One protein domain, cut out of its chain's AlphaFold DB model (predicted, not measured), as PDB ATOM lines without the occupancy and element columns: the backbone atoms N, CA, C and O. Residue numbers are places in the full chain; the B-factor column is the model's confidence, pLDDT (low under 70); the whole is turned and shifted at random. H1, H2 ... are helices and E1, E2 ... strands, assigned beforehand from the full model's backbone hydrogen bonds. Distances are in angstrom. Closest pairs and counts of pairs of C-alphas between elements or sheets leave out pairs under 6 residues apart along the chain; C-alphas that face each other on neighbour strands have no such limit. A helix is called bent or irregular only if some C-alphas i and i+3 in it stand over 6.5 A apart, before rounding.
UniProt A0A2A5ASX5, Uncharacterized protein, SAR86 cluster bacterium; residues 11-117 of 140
ATOM      1  N   ARG A  11     145.508 134.722  90.861       70.19
ATOM      2  CA  ARG A  11     144.856 134.900  92.169       70.19
ATOM      3  C   ARG A  11     143.576 134.086  92.319       70.19
ATOM      4  O   ARG A  11     142.979 134.093  93.397       70.19
ATOM      5  N   VAL A  12     143.164 133.376  91.266       74.62
ATOM      6  CA  VAL A  12     141.929 132.598  91.274       74.62
ATOM      7  C   VAL A  12     142.070 131.374  92.185       74.62
ATOM      8  O   VAL A  12     142.887 130.489  91.945       74.62
ATOM      9  N   ASN A  13     141.234 131.291  93.218       80.56
ATOM     10  CA  ASN A  13     141.205 130.206  94.192       80.56
ATOM     11  C   ASN A  13     139.887 129.420  94.123       80.56
ATOM     12  O   ASN A  13     138.949 129.631  94.892       80.56
ATOM     13  N   ILE A  14     139.831 128.456  93.204       84.50
ATOM     14  CA  ILE A  14     138.659 127.584  93.029       84.50
ATOM     15  C   ILE A  14     138.430 126.666  94.241       84.50
ATOM     16  O   ILE A  14     137.291 126.292  94.519       84.50
ATOM     17  N   ALA A  15     139.480 126.333  94.997       83.31
ATOM     18  CA  ALA A  15     139.332 125.541  96.215       83.31
ATOM     19  C   ALA A  15     138.533 126.304  97.286       83.31
ATOM     20  O   ALA A  15     137.636 125.725  97.894       83.31
ATOM     21  N   ALA A  16     138.787 127.606  97.455       82.50
ATOM     22  CA  ALA A  16     138.017 128.456  98.365       82.50
ATOM     23  C   ALA A  16     136.545 128.572  97.940       82.50
ATOM     24  O   ALA A  16     135.653 128.436  98.777       82.50
ATOM     25  N   LEU A  17     136.280 128.740  96.638       87.00
ATOM     26  CA  LEU A  17     134.910 128.743  96.118       87.00
ATOM     27  C   LEU A  17     134.196 127.416  96.404       87.00
ATOM     28  O   LEU A  17     133.057 127.410  96.864       87.00
ATOM     29  N   ARG A  18     134.866 126.285  96.171       91.00
ATOM     30  CA  ARG A  18     134.304 124.965  96.467       91.00
ATOM     31  C   ARG A  18     133.951 124.821  97.948       91.00
ATOM     32  O   ARG A  18     132.868 124.330  98.252       91.00
ATOM     33  N   GLU A  19     134.833 125.235  98.856       91.62
ATOM     34  CA  GLU A  19     134.557 125.162 100.296       91.62
ATOM     35  C   GLU A  19     133.394 126.065 100.711       91.62
ATOM     36  O   GLU A  19     132.549 125.638 101.493       91.62
ATOM     37  N   HIS A  20     133.276 127.257 100.126       90.38
ATOM     38  CA  HIS A  20     132.118 128.119 100.349       90.38
ATOM     39  C   HIS A  20     130.807 127.468  99.880       90.38
ATOM     40  O   HIS A  20     129.812 127.494 100.596       90.38
ATOM     41  N   LEU A  21     130.796 126.819  98.712       92.19
ATOM     42  CA  LEU A  21     129.601 126.117  98.230       92.19
ATOM     43  C   LEU A  21     129.230 124.919  99.121       92.19
ATOM     44  O   LEU A  21     128.048 124.635  99.318       92.19
ATOM     45  N   ILE A  22     130.222 124.235  99.695       95.75
ATOM     46  CA  ILE A  22     129.991 123.191 100.701       95.75
ATOM     47  C   ILE A  22     129.386 123.793 101.971       95.75
ATOM     48  O   ILE A  22     128.425 123.233 102.499       95.75
ATOM     49  N   ASP A  23     129.898 124.934 102.435       97.00
ATOM     50  CA  ASP A  23     129.345 125.648 103.589       97.00
ATOM     51  C   ASP A  23     127.889 126.048 103.352       97.00
ATOM     52  O   ASP A  23     127.035 125.777 104.198       97.00
ATOM     53  N   MET A  24     127.583 126.600 102.177       94.88
ATOM     54  CA  MET A  24     126.218 126.956 101.791       94.88
ATOM     55  C   MET A  24     125.293 125.742 101.774       94.88
ATOM     56  O   MET A  24     124.189 125.812 102.316       94.88
ATOM     57  N   ASN A  25     125.740 124.608 101.228       96.75
ATOM     58  CA  ASN A  25     124.964 123.369 101.255       96.75
ATOM     59  C   ASN A  25     124.674 122.907 102.692       96.75
ATOM     60  O   ASN A  25     123.538 122.565 103.014       96.75
ATOM     61  N   LEU A  26     125.685 122.920 103.563       98.12
ATOM     62  CA  LEU A  26     125.538 122.492 104.956       98.12
ATOM     63  C   LEU A  26     124.606 123.409 105.750       98.12
ATOM     64  O   LEU A  26     123.747 122.918 106.475       98.12
ATOM     65  N   VAL A  27     124.741 124.729 105.609       97.81
ATOM     66  CA  VAL A  27     123.850 125.686 106.282       97.81
ATOM     67  C   VAL A  27     122.416 125.532 105.779       97.81
ATOM     68  O   VAL A  27     121.490 125.507 106.581       97.81
ATOM     69  N   THR A  28     122.231 125.356 104.470       95.44
ATOM     70  CA  THR A  28     120.906 125.224 103.842       95.44
ATOM     71  C   THR A  28     120.179 123.956 104.276       95.44
ATOM     72  O   THR A  28     118.981 123.992 104.539       95.44
ATOM     73  N   LEU A  29     120.881 122.822 104.305       96.88
ATOM     74  CA  LEU A  29     120.244 121.515 104.472       96.88
ATOM     75  C   LEU A  29     120.334 120.962 105.894       96.88
ATOM     76  O   LEU A  29     119.596 120.033 106.220       96.88
ATOM     77  N   ASN A  30     121.261 121.458 106.718       98.31
ATOM     78  CA  ASN A  30     121.603 120.809 107.984       98.31
ATOM     79  C   ASN A  30     121.668 121.737 109.202       98.31
ATOM     80  O   ASN A  30     121.796 121.218 110.309       98.31
ATOM     81  N   ALA A  31     121.601 123.062 109.046       98.12
ATOM     82  CA  ALA A  31     121.495 123.946 110.204       98.12
ATOM     83  C   ALA A  31     120.085 123.886 110.811       98.12
ATOM     84  O   ALA A  31     119.083 123.865 110.095       98.12
ATOM     85  N   GLU A  32     120.008 123.910 112.137       98.56
ATOM     86  CA  GLU A  32     118.745 124.056 112.854       98.56
ATOM     87  C   GLU A  32     118.484 125.536 113.118       98.56
ATOM     88  O   GLU A  32     119.343 126.240 113.653       98.56
ATOM     89  N   VAL A  33     117.295 126.012 112.744       98.31
ATOM     90  CA  VAL A  33     116.944 127.431 112.837       98.31
ATOM     91  C   VAL A  33     115.688 127.612 113.669       98.31
ATOM     92  O   VAL A  33     114.603 127.188 113.277       98.31
ATOM     93  N   THR A  34     115.825 128.322 114.786       98.19
ATOM     94  CA  THR A  34     114.677 128.877 115.513       98.19
ATOM     95  C   THR A  34     114.491 130.331 115.111       98.19
ATOM     96  O   THR A  34     115.463 131.080 115.025       98.19
ATOM     97  N   THR A  35     113.247 130.729 114.843       97.38
ATOM     98  CA  THR A  35     112.907 132.084 114.392       97.38
ATOM     99  C   THR A  35     111.954 132.748 115.371       97.38
ATOM    100  O   THR A  35     110.943 132.163 115.754       97.38
ATOM    101  N   GLU A  36     112.237 134.001 115.707       97.94
ATOM    102  CA  GLU A  36     111.400 134.845 116.549       97.94
ATOM    103  C   GLU A  36     111.129 136.176 115.847       97.94
ATOM    104  O   GLU A  36     112.014 136.776 115.235       97.94
ATOM    105  N   SER A  37     109.897 136.675 115.939       96.75
ATOM    106  CA  SER A  37     109.613 138.042 115.500       96.75
ATOM    107  C   SER A  37     110.134 139.033 116.534       96.75
ATOM    108  O   SER A  37     109.856 138.893 117.722       96.75
ATOM    109  N   VAL A  38     110.830 140.070 116.073       98.12
ATOM    110  CA  VAL A  38     111.250 141.208 116.905       98.12
ATOM    111  C   VAL A  38     110.676 142.502 116.343       98.12
ATOM    112  O   VAL A  38     110.135 142.532 115.229       98.12
ATOM    113  N   GLU A  39     110.776 143.586 117.106       97.19
ATOM    114  CA  GLU A  39     110.452 144.912 116.592       97.19
ATOM    115  C   GLU A  39     111.291 145.214 115.342       97.19
ATOM    116  O   GLU A  39     112.498 144.978 115.308       97.19
ATOM    117  N   GLY A  40     110.628 145.666 114.276       97.50
ATOM    118  CA  GLY A  40     111.290 145.985 113.012       97.50
ATOM    119  C   GLY A  40     111.796 144.788 112.199       97.50
ATOM    120  O   GLY A  40     112.399 145.010 111.155       97.50
ATOM    121  N   GLY A  41     111.572 143.528 112.601       98.19
ATOM    122  CA  GLY A  41     112.019 142.387 111.791       98.19
ATOM    123  C   GLY A  41     111.943 141.021 112.467       98.19
ATOM    124  O   GLY A  41     110.884 140.641 112.985       98.19
ATOM    125  N   ALA A  42     113.046 140.273 112.406       98.50
ATOM    126  CA  ALA A  42     113.161 138.906 112.910       98.50
ATOM    127  C   ALA A  42     114.537 138.627 113.542       98.50
ATOM    128  O   ALA A  42     115.550 139.224 113.170       98.50
ATOM    129  N   ARG A  43     114.547 137.700 114.498       98.75
ATOM    130  CA  ARG A  43     115.727 137.109 115.128       98.75
ATOM    131  C   ARG A  43     115.785 135.630 114.770       98.75
ATOM    132  O   ARG A  43     114.765 134.943 114.787       98.75
ATOM    133  N   TYR A  44     116.982 135.150 114.479       98.62
ATOM    134  CA  TYR A  44     117.268 133.779 114.106       98.62
ATOM    135  C   TYR A  44     118.353 133.225 115.024       98.62
ATOM    136  O   TYR A  44     119.411 133.834 115.179       98.62
ATOM    137  N   PHE A  45     118.107 132.052 115.593       98.62
ATOM    138  CA  PHE A  45     119.129 131.248 116.251       98.62
ATOM    139  C   PHE A  45     119.479 130.098 115.318       98.62
ATOM    140  O   PHE A  45     118.656 129.208 115.111       98.62
ATOM    141  N   ILE A  46     120.673 130.154 114.731       98.69
ATOM    142  CA  ILE A  46     121.161 129.175 113.763       98.69
ATOM    143  C   ILE A  46     122.185 128.302 114.466       98.69
ATOM    144  O   ILE A  46     123.255 128.786 114.831       98.69
ATOM    145  N   THR A  47     121.867 127.029 114.658       98.81
ATOM    146  CA  THR A  47     122.679 126.101 115.450       98.81
ATOM    147  C   THR A  47     123.065 124.859 114.662       98.81
ATOM    148  O   THR A  47     122.449 124.501 113.656       98.81
ATOM    149  N   GLY A  48     124.144 124.217 115.096       98.19
ATOM    150  CA  GLY A  48     124.643 122.998 114.479       98.19
ATOM    151  C   GLY A  48     125.847 122.439 115.220       98.19
ATOM    152  O   GLY A  48     126.320 122.997 116.208       98.19
ATOM    153  N   GLN A  49     126.370 121.319 114.728       98.00
ATOM    154  CA  GLN A  49     127.514 120.634 115.330       98.00
ATOM    155  C   GLN A  49     128.568 120.284 114.276       98.00
ATOM    156  O   GLN A  49     128.290 120.242 113.074       98.00
ATOM    157  N   GLY A  50     129.803 120.044 114.720       97.62
ATOM    158  CA  GLY A  50     130.906 119.632 113.850       97.62
ATOM    159  C   GLY A  50     131.105 120.573 112.655       97.62
ATOM    160  O   GLY A  50     131.243 121.785 112.813       97.62
ATOM    161  N   ARG A  51     131.104 120.013 111.439       97.88
ATOM    162  CA  ARG A  51     131.322 120.776 110.199       97.88
ATOM    163  C   ARG A  51     130.202 121.779 109.896       97.88
ATOM    164  O   ARG A  51     130.486 122.800 109.272       97.88
ATOM    165  N   ILE A  52     128.978 121.516 110.364       98.50
ATOM    166  CA  ILE A  52     127.821 122.410 110.203       98.50
ATOM    167  C   ILE A  52     128.026 123.665 111.052       98.50
ATOM    168  O   ILE A  52     127.846 124.770 110.560       98.50
ATOM    169  N   LEU A  53     128.497 123.513 112.295       98.62
ATOM    170  CA  LEU A  53     128.811 124.647 113.171       98.62
ATOM    171  C   LEU A  53     129.858 125.579 112.550       98.62
ATOM    172  O   LEU A  53     129.702 126.797 112.583       98.62
ATOM    173  N   ALA A  54     130.917 125.006 111.971       97.94
ATOM    174  CA  ALA A  54     131.926 125.785 111.259       97.94
ATOM    175  C   ALA A  54     131.317 126.522 110.054       97.94
ATOM    176  O   ALA A  54     131.545 127.717 109.898       97.94
ATOM    177  N   ALA A  55     130.482 125.841 109.260       98.19
ATOM    178  CA  ALA A  55     129.798 126.451 108.123       98.19
ATOM    179  C   ALA A  55     128.880 127.612 108.552       98.19
ATOM    180  O   ALA A  55     128.929 128.680 107.953       98.19
ATOM    181  N   ILE A  56     128.104 127.453 109.630       98.62
ATOM    182  CA  ILE A  56     127.250 128.515 110.188       98.62
ATOM    183  C   ILE A  56     128.087 129.741 110.563       98.62
ATOM    184  O   ILE A  56     127.759 130.861 110.174       98.62
ATOM    185  N   LYS A  57     129.192 129.527 111.290       98.12
ATOM    186  CA  LYS A  57     130.083 130.603 111.749       98.12
ATOM    187  C   LYS A  57     130.801 131.316 110.607       98.12
ATOM    188  O   LYS A  57     131.105 132.496 110.744       98.12
ATOM    189  N   ASN A  58     131.032 130.628 109.493       95.38
ATOM    190  CA  ASN A  58     131.606 131.233 108.298       95.38
ATOM    191  C   ASN A  58     130.554 132.008 107.492       95.38
ATOM    192  O   ASN A  58     130.805 133.134 107.082       95.38
ATOM    193  N   MET A  59     129.382 131.417 107.240       95.88
ATOM    194  CA  MET A  59     128.429 131.954 106.261       95.88
ATOM    195  C   MET A  59     127.552 133.064 106.820       95.88
ATOM    196  O   MET A  59     127.360 134.080 106.153       95.88
ATOM    197  N   VAL A  60     127.015 132.897 108.033       97.62
ATOM    198  CA  VAL A  60     126.000 133.825 108.556       97.62
ATOM    199  C   VAL A  60     126.555 135.247 108.719       97.62
ATOM    200  O   VAL A  60     125.916 136.172 108.213       97.62
ATOM    201  N   PRO A  61     127.736 135.474 109.332       96.88
ATOM    202  CA  PRO A  61     128.291 136.823 109.448       96.88
ATOM    203  C   PRO A  61     128.640 137.444 108.091       96.88
ATOM    204  O   PRO A  61     128.387 138.629 107.875       96.88
ATOM    205  N   THR A  62     129.176 136.648 107.162       92.81
ATOM    206  CA  THR A  62     129.537 137.123 105.821       92.81
ATOM    207  C   THR A  62     128.307 137.575 105.037       92.81
ATOM    208  O   THR A  62     128.283 138.714 104.575       92.81
ATOM    209  N   HIS A  63     127.259 136.751 104.953       93.81
ATOM    210  CA  HIS A  63     126.021 137.135 104.266       93.81
ATOM    211  C   HIS A  63     125.321 138.308 104.969       93.81
ATOM    212  O   HIS A  63     124.792 139.200 104.307       93.81
ATOM    213  N   ALA A  64     125.376 138.378 106.303       96.06
ATOM    214  CA  ALA A  64     124.817 139.501 107.050       96.06
ATOM    215  C   ALA A  64     125.486 140.839 106.725       96.06
ATOM    216  O   ALA A  64     124.783 141.840 106.567       96.06
ATOM    217  N   ALA A  65     126.812 140.865 106.580       93.69
ATOM    218  CA  ALA A  65     127.536 142.067 106.178       93.69
ATOM    219  C   ALA A  65     127.173 142.510 104.750       93.69
ATOM    220  O   ALA A  65     127.067 143.708 104.474       93.69
ATOM    221  N   GLN A  66     126.942 141.553 103.852       89.25
ATOM    222  CA  GLN A  66     126.580 141.829 102.463       89.25
ATOM    223  C   GLN A  66     125.163 142.375 102.335       89.25
ATOM    224  O   GLN A  66     124.975 143.439 101.755       89.25
ATOM    225  N   VAL A  67     124.183 141.720 102.961       92.94
ATOM    226  CA  VAL A  67     122.797 142.210 102.996       92.94
ATOM    227  C   VAL A  67     122.733 143.625 103.579       92.94
ATOM    228  O   VAL A  67     122.025 144.479 103.045       92.94
ATOM    229  N   MET A  68     123.512 143.907 104.628       94.25
ATOM    230  CA  MET A  68     123.602 145.253 105.195       94.25
ATOM    231  C   MET A  68     124.165 146.272 104.202       94.25
ATOM    232  O   MET A  68     123.629 147.372 104.094       94.25
ATOM    233  N   THR A  69     125.223 145.913 103.477       90.31
ATOM    234  CA  THR A  69     125.900 146.822 102.540       90.31
ATOM    235  C   THR A  69     125.070 147.084 101.284       90.31
ATOM    236  O   THR A  69     125.047 148.203 100.784       90.31
ATOM    237  N   GLU A  70     124.378 146.068 100.773       87.31
ATOM    238  CA  GLU A  70     123.769 146.119  99.440       87.31
ATOM    239  C   GLU A  70     122.272 146.417  99.464       87.31
ATOM    240  O   GLU A  70     121.761 147.126  98.601       87.31
ATOM    241  N   ILE A  71     121.561 145.887 100.457       90.19
ATOM    242  CA  ILE A  71     120.102 146.022 100.575       90.19
ATOM    243  C   ILE A  71     119.743 147.079 101.622       90.19
ATOM    244  O   ILE A  71     118.656 147.658 101.585       90.19
ATOM    245  N   GLY A  72     120.656 147.354 102.558       92.94
ATOM    246  CA  GLY A  72     120.465 148.350 103.608       92.94
ATOM    247  C   GLY A  72     119.613 147.866 104.782       92.94
ATOM    248  O   GLY A  72     119.210 148.678 105.617       92.94
ATOM    249  N   TRP A  73     119.319 146.564 104.881       96.12
ATOM    250  CA  TRP A  73     118.723 146.015 106.103       96.12
ATOM    251  C   TRP A  73     119.745 146.048 107.234       96.12
ATOM    252  O   TRP A  73     120.906 145.689 107.048       96.12
ATOM    253  N   LYS A  74     119.317 146.443 108.432       98.19
ATOM    254  CA  LYS A  74     120.195 146.422 109.600       98.19
ATOM    255  C   LYS A  74     120.381 144.970 110.024       98.19
ATOM    256  O   LYS A  74     119.397 144.285 110.303       98.19
ATOM    257  N   THR A  75     121.625 144.507 110.073       98.12
ATOM    258  CA  THR A  75     121.964 143.157 110.531       98.12
ATOM    259  C   THR A  75     122.880 143.224 111.747       98.12
ATOM    260  O   THR A  75     123.743 144.093 111.859       98.12
ATOM    261  N   GLN A  76     122.685 142.304 112.684       98.31
ATOM    262  CA  GLN A  76     123.583 142.090 113.814       98.31
ATOM    263  C   GLN A  76     123.805 140.594 113.970       98.31
ATOM    264  O   GLN A  76     122.845 139.826 113.936       98.31
ATOM    265  N   THR A  77     125.059 140.187 114.151       98.44
ATOM    266  CA  THR A  77     125.404 138.793 114.438       98.44
ATOM    267  C   THR A  77     126.131 138.682 115.766       98.44
ATOM    268  O   THR A  77     126.935 139.548 116.110       98.44
ATOM    269  N   ASP A  78     125.843 137.615 116.505       98.38
ATOM    270  CA  ASP A  78     126.596 137.215 117.689       98.38
ATOM    271  C   ASP A  78     127.014 135.748 117.565       98.38
ATOM    272  O   ASP A  78     126.203 134.867 117.261       98.38
ATOM    273  N   THR A  79     128.303 135.481 117.763       97.19
ATOM    274  CA  THR A  79     128.855 134.129 117.635       97.19
ATOM    275  C   THR A  79     128.708 133.392 118.951       97.19
ATOM    276  O   THR A  79     129.231 133.808 119.980       97.19
ATOM    277  N   ARG A  80     128.064 132.229 118.903       96.44
ATOM    278  CA  ARG A  80     127.767 131.406 120.075       96.44
ATOM    279  C   ARG A  80     128.598 130.127 120.076       96.44
ATOM    280  O   ARG A  80     129.256 129.773 119.092       96.44
ATOM    281  N   SER A  81     128.590 129.392 121.186       97.12
ATOM    282  CA  SER A  81     129.268 128.090 121.256       97.12
ATOM    283  C   SER A  81     128.662 127.079 120.280       97.12
ATOM    284  O   SER A  81     129.403 126.330 119.650       97.12
ATOM    285  N   ASP A  82     127.342 127.112 120.119       97.31
ATOM    286  CA  ASP A  82     126.513 126.177 119.355       97.31
ATOM    287  C   ASP A  82     126.062 126.711 117.988       97.31
ATOM    288  O   ASP A  82     125.401 125.993 117.238       97.31
ATOM    289  N   GLY A  83     126.426 127.947 117.631       98.44
ATOM    290  CA  GLY A  83     125.931 128.551 116.401       98.44
ATOM    291  C   GLY A  83     126.198 130.044 116.262       98.44
ATOM    292  O   GLY A  83     127.217 130.555 116.730       98.44
ATOM    293  N   VAL A  84     125.261 130.728 115.608       98.81
ATOM    294  CA  VAL A  84     125.210 132.186 115.456       98.81
ATOM    295  C   VAL A  84     123.787 132.662 115.735       98.81
ATOM    296  O   VAL A  84     122.814 132.068 115.271       98.81
ATOM    297  N   GLU A  85     123.671 133.746 116.488       98.75
ATOM    298  CA  GLU A  85     122.448 134.533 116.563       98.75
ATOM    299  C   GLU A  85     122.506 135.645 115.517       98.75
ATOM    300  O   GLU A  85     123.510 136.346 115.407       98.75
ATOM    301  N   LEU A  86     121.435 135.799 114.743       98.75
ATOM    302  CA  LEU A  86     121.288 136.826 113.719       98.75
ATOM    303  C   LEU A  86     120.015 137.627 113.985       98.75
ATOM    304  O   LEU A  86     118.930 137.063 114.092       98.75
ATOM    305  N   ILE A  87     120.127 138.950 114.012       98.75
ATOM    306  CA  ILE A  87     118.989 139.870 114.052       98.75
ATOM    307  C   ILE A  87     118.979 140.661 112.748       98.75
ATOM    308  O   ILE A  87     120.006 141.209 112.350       98.75
ATOM    309  N   VAL A  88     117.817 140.728 112.097       98.56
ATOM    310  CA  VAL A  88     117.607 141.481 110.855       98.56
ATOM    311  C   VAL A  88     116.421 142.412 111.043       98.56
ATOM    312  O   VAL A  88     115.320 141.949 111.353       98.56
ATOM    313  N   THR A  89     116.628 143.715 110.853       98.62
ATOM    314  CA  THR A  89     115.583 144.730 111.020       98.62
ATOM    315  C   THR A  89     115.587 145.791 109.925       98.62
ATOM    316  O   THR A  89     116.573 146.012 109.219       98.62
ATOM    317  N   SER A  90     114.450 146.468 109.784       97.81
ATOM    318  CA  SER A  90     114.275 147.643 108.937       97.81
ATOM    319  C   SER A  90     113.290 148.625 109.576       97.81
ATOM    320  O   SER A  90     112.382 148.235 110.306       97.81
ATOM    321  N   GLU A  91     113.462 149.911 109.274       97.00
ATOM    322  CA  GLU A  91     112.509 150.970 109.630       97.00
ATOM    323  C   GLU A  91     111.352 151.065 108.622       97.00
ATOM    324  O   GLU A  91     110.320 151.661 108.916       97.00
ATOM    325  N   ASN A  92     111.492 150.459 107.437       97.44
ATOM    326  CA  ASN A  92     110.447 150.434 106.420       97.44
ATOM    327  C   ASN A  92     109.465 149.272 106.685       97.44
ATOM    328  O   ASN A  92     109.854 148.113 106.512       97.44
ATOM    329  N   PRO A  93     108.175 149.534 106.991       96.88
ATOM    330  CA  PRO A  93     107.199 148.488 107.316       96.88
ATOM    331  C   PRO A  93     107.041 147.404 106.241       96.88
ATOM    332  O   PRO A  93     106.827 146.238 106.566       96.88
ATOM    333  N   SER A  94     107.182 147.758 104.959       96.19
ATOM    334  CA  SER A  94     107.115 146.781 103.862       96.19
ATOM    335  C   SER A  94     108.310 145.821 103.862       96.19
ATOM    336  O   SER A  94     108.137 144.621 103.649       96.19
ATOM    337  N   GLN A  95     109.503 146.313 104.205       96.19
ATOM    338  CA  GLN A  95     110.688 145.471 104.374       96.19
ATOM    339  C   GLN A  95     110.583 144.607 105.632       96.19
ATOM    340  O   GLN A  95     111.006 143.460 105.603       96.19
ATOM    341  N   VAL A  96     109.959 145.095 106.712       97.88
ATOM    342  CA  VAL A  96     109.692 144.276 107.911       97.88
ATOM    343  C   VAL A  96     108.853 143.046 107.560       97.88
ATOM    344  O   VAL A  96     109.168 141.931 107.980       97.88
ATOM    345  N   VAL A  97     107.793 143.239 106.769       96.06
ATOM    346  CA  VAL A  97     106.949 142.141 106.275       96.06
ATOM    347  C   VAL A  97     107.775 141.183 105.415       96.06
ATOM    348  O   VAL A  97     107.690 139.973 105.607       96.06
ATOM    349  N   GLN A  98     108.616 141.713 104.523       95.44
ATOM    350  CA  GLN A  98     109.486 140.915 103.661       95.44
ATOM    351  C   GLN A  98     110.503 140.082 104.457       95.44
ATOM    352  O   GLN A  98     110.602 138.882 104.226       95.44
ATOM    353  N   ILE A  99     111.208 140.681 105.423       96.62
ATOM    354  CA  ILE A  99     112.183 140.005 106.296       96.62
ATOM    355  C   ILE A  99     111.532 138.803 106.983       96.62
ATOM    356  O   ILE A  99     112.085 137.705 106.977       96.62
ATOM    357  N   ARG A 100     110.334 138.993 107.545       96.50
ATOM    358  CA  ARG A 100     109.603 137.925 108.239       96.50
ATOM    359  C   ARG A 100     109.105 136.842 107.285       96.50
ATOM    360  O   ARG A 100     109.161 135.670 107.635       96.50
ATOM    361  N   ALA A 101     108.626 137.224 106.102       95.31
ATOM    362  CA  ALA A 101     108.115 136.283 105.107       95.31
ATOM    363  C   ALA A 101     109.222 135.411 104.495       95.31
ATOM    364  O   ALA A 101     108.996 134.235 104.223       95.31
ATOM    365  N   LEU A 102     110.411 135.980 104.291       94.94
ATOM    366  CA  LEU A 102     111.571 135.271 103.753       94.94
ATOM    367  C   LEU A 102     112.141 134.246 104.739       94.94
ATOM    368  O   LEU A 102     112.643 133.199 104.323       94.94
ATOM    369  N   GLY A 103     112.086 134.549 106.038       95.25
ATOM    370  CA  GLY A 103     112.762 133.760 107.061       95.25
ATOM    371  C   GLY A 103     114.277 133.694 106.832       95.25
ATOM    372  O   GLY A 103     114.847 134.431 106.024       95.25
ATOM    373  N   PHE A 104     114.948 132.780 107.533       96.81
ATOM    374  CA  PHE A 104     116.404 132.655 107.440       96.81
ATOM    375  C   PHE A 104     116.881 132.235 106.044       96.81
ATOM    376  O   PHE A 104     117.824 132.813 105.513       96.81
ATOM    377  N   MET A 105     116.215 131.260 105.417       93.94
ATOM    378  CA  MET A 105     116.647 130.780 104.102       93.94
ATOM    379  C   MET A 105     116.437 131.821 103.010       93.94
ATOM    380  O   MET A 105     117.316 132.000 102.173       93.94
ATOM    381  N   GLY A 106     115.318 132.548 103.050       92.44
ATOM    382  CA  GLY A 106     115.107 133.677 102.155       92.44
ATOM    383  C   GLY A 106     116.123 134.793 102.401       92.44
ATOM    384  O   GLY A 106     116.596 135.382 101.442       92.44
ATOM    385  N   PHE A 107     116.533 135.039 103.650       94.56
ATOM    386  CA  PHE A 107     117.619 135.973 103.966       94.56
ATOM    387  C   PHE A 107     118.970 135.545 103.368       94.56
ATOM    388  O   PHE A 107     119.649 136.374 102.769       94.56
ATOM    389  N   MET A 108     119.352 134.265 103.485       93.50
ATOM    390  CA  MET A 108     120.643 133.761 102.986       93.50
ATOM    391  C   MET A 108     120.804 133.901 101.467       93.50
ATOM    392  O   MET A 108     121.932 133.948 100.974       93.50
ATOM    393  N   VAL A 109     119.692 133.987 100.731       88.44
ATOM    394  CA  VAL A 109     119.689 134.177  99.276       88.44
ATOM    395  C   VAL A 109     119.504 135.635  98.846       88.44
ATOM    396  O   VAL A 109     119.439 135.896  97.648       88.44
ATOM    397  N   GLN A 110     119.466 136.597  99.773       88.12
ATOM    398  CA  GLN A 110     119.359 138.006  99.403       88.12
ATOM    399  C   GLN A 110     120.696 138.619  98.970       88.12
ATOM    400  O   GLN A 110     121.743 138.344  99.553       88.12
ATOM    401  N   GLY A 111     120.614 139.492  97.963       71.88
ATOM    402  CA  GLY A 111     121.738 140.153  97.293       71.88
ATOM    403  C   GLY A 111     121.770 139.767  95.813       71.88
ATOM    404  O   GLY A 111     121.568 138.603  95.471       71.88
ATOM    405  N   ASP A 112     121.999 140.733  94.921       64.94
ATOM    406  CA  ASP A 112     122.049 140.502  93.460       64.94
ATOM    407  C   ASP A 112     123.397 139.919  92.998       64.94
ATOM    408  O   ASP A 112     123.650 139.681  91.815       64.94
ATOM    409  N   HIS A 113     124.295 139.666  93.940       62.00
ATOM    410  CA  HIS A 113     125.696 139.391  93.699       62.00
ATOM    411  C   HIS A 113     126.100 137.958  94.020       62.00
ATOM    412  O   HIS A 113     127.292 137.737  94.125       62.00
ATOM    413  N   HIS A 114     125.217 136.957  94.125       63.59
ATOM    414  CA  HIS A 114     125.662 135.556  94.335       63.59
ATOM    415  C   HIS A 114     126.809 135.163  93.387       63.59
ATOM    416  O   HIS A 114     127.815 134.598  93.809       63.59
ATOM    417  N   GLY A 115     126.732 135.614  92.129       60.97
ATOM    418  CA  GLY A 115     127.850 135.577  91.187       60.97
ATOM    419  C   GLY A 115     129.090 136.338  91.676       60.97
ATOM    420  O   GLY A 115     130.137 135.728  91.856       60.97
ATOM    421  N   ALA A 116     129.010 137.651  91.913       61.16
ATOM    422  CA  ALA A 116     130.169 138.456  92.321       61.16
ATOM    423  C   ALA A 116     130.726 138.130  93.728       61.16
ATOM    424  O   ALA A 116     131.923 138.277  93.959       61.16
ATOM    425  N   HIS A 117     129.915 137.607  94.644       66.19
ATOM    426  CA  HIS A 117     130.329 137.035  95.919       66.19
ATOM    427  C   HIS A 117     131.188 135.789  95.705       66.19
ATOM    428  O   HIS A 117     132.300 135.712  96.231       66.19
TER     429      HIS A 117
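What this domain is: This is residues 11 to 117 of the 140 residues of an uncharacterized protein of SAR86 cluster bacterium (UniProt A0A2A5ASX5). One twisted sheet of four antiparallel strands makes a wall, with the bent helix H2 and the kinked helix H3 covering one face and the other face bare. Near one end of the sheet H1 packs across H2a, and residues 11 to 16 stick out; the short H4 lies off the sheet beyond H3. The printed part has 107 residues, with four named helices and four named strands in the order H1 E1 E2 H2 E3 E4 H3 H4; the sheet runs E1 E2 E4 E3, and the class is mixed, helices and strands. The whole is compact, with a radius of gyration of the C-alphas of 13.7 A and spans of 41 by 30 by 20 A.

How they stand to each other: Begin with H1, residues 14 to 30: its residues 23 to 30 alone touch H2a, residues 50 to 58, closest at the C-alphas of Asp 23 and Ala 55, 4.6 A, and the tilt of 71 degrees is only just about perpendicular. Next comes the hairpin of E1, residues 32 to 38, and E2, residues 41 to 47, with N 34 and O 45 3.0 A apart. H2, residues 50 to 70, was assigned as one helix by its hydrogen bonds but is bent, C-alphas 58 and 61 being 6.6 A apart; H2a and H2b, residues 61 to 70, stand at a shallow tilt of 26 degrees. H2a lies over E4, residues 83 to 89, at a height over the sheet of 7.1 A; H2b lies over E3, residues 74 to 79, at 8.3 A. E3 and E4 form a hairpin, with N 76 and O 87 2.9 A apart, and E4 pairs with E2 through N 44 and O 86, 2.8 A. E2, H2 and E3 make a split strand-helix-strand unit, two strands running the same way with E4 between them, and its crossover is right-handed. H3, residues 93 to 108, is on the same face as H2a and H2b, in two layers, helices on one face of a sheet; it runs along E2 at 6 degrees on the local plane. H3 is irregular, C-alphas 101 and 104 being 9.3 A apart, with a kink of 92 degrees near residue 102. H4, residues 114 to 117, is apart from H3. Each O i to N i+4 pair is within hydrogen-bond range in H1, H2a and H2b, and 10 of 12 are in H3; H4 is too short for such a pair.

Where its parts are: Find C-alpha 14 at (138.659, 127.584, 93.029); from there H1 runs 23.7 A to C-alpha 30. E1 spans 19.2 A, E2 19.8 A, H2a 12.9 A, H2b 14.4 A, E3 17.0 A, E4 19.9 A and H3 20.4 A, from C-alpha 93 at (107.199, 148.488, 107.316). H4 spans 5.1 A and ends at C-alpha 117, (130.329, 137.035, 95.919).

The domain as a whole: Look to Arg 11 and Glu 39 for the two C-alphas farthest apart, 43.4 A. The printed part has no cut, and the links between the named elements are tight. Mean pLDDT of the printed part is 93.1, and residues 112 to 117 are under 70.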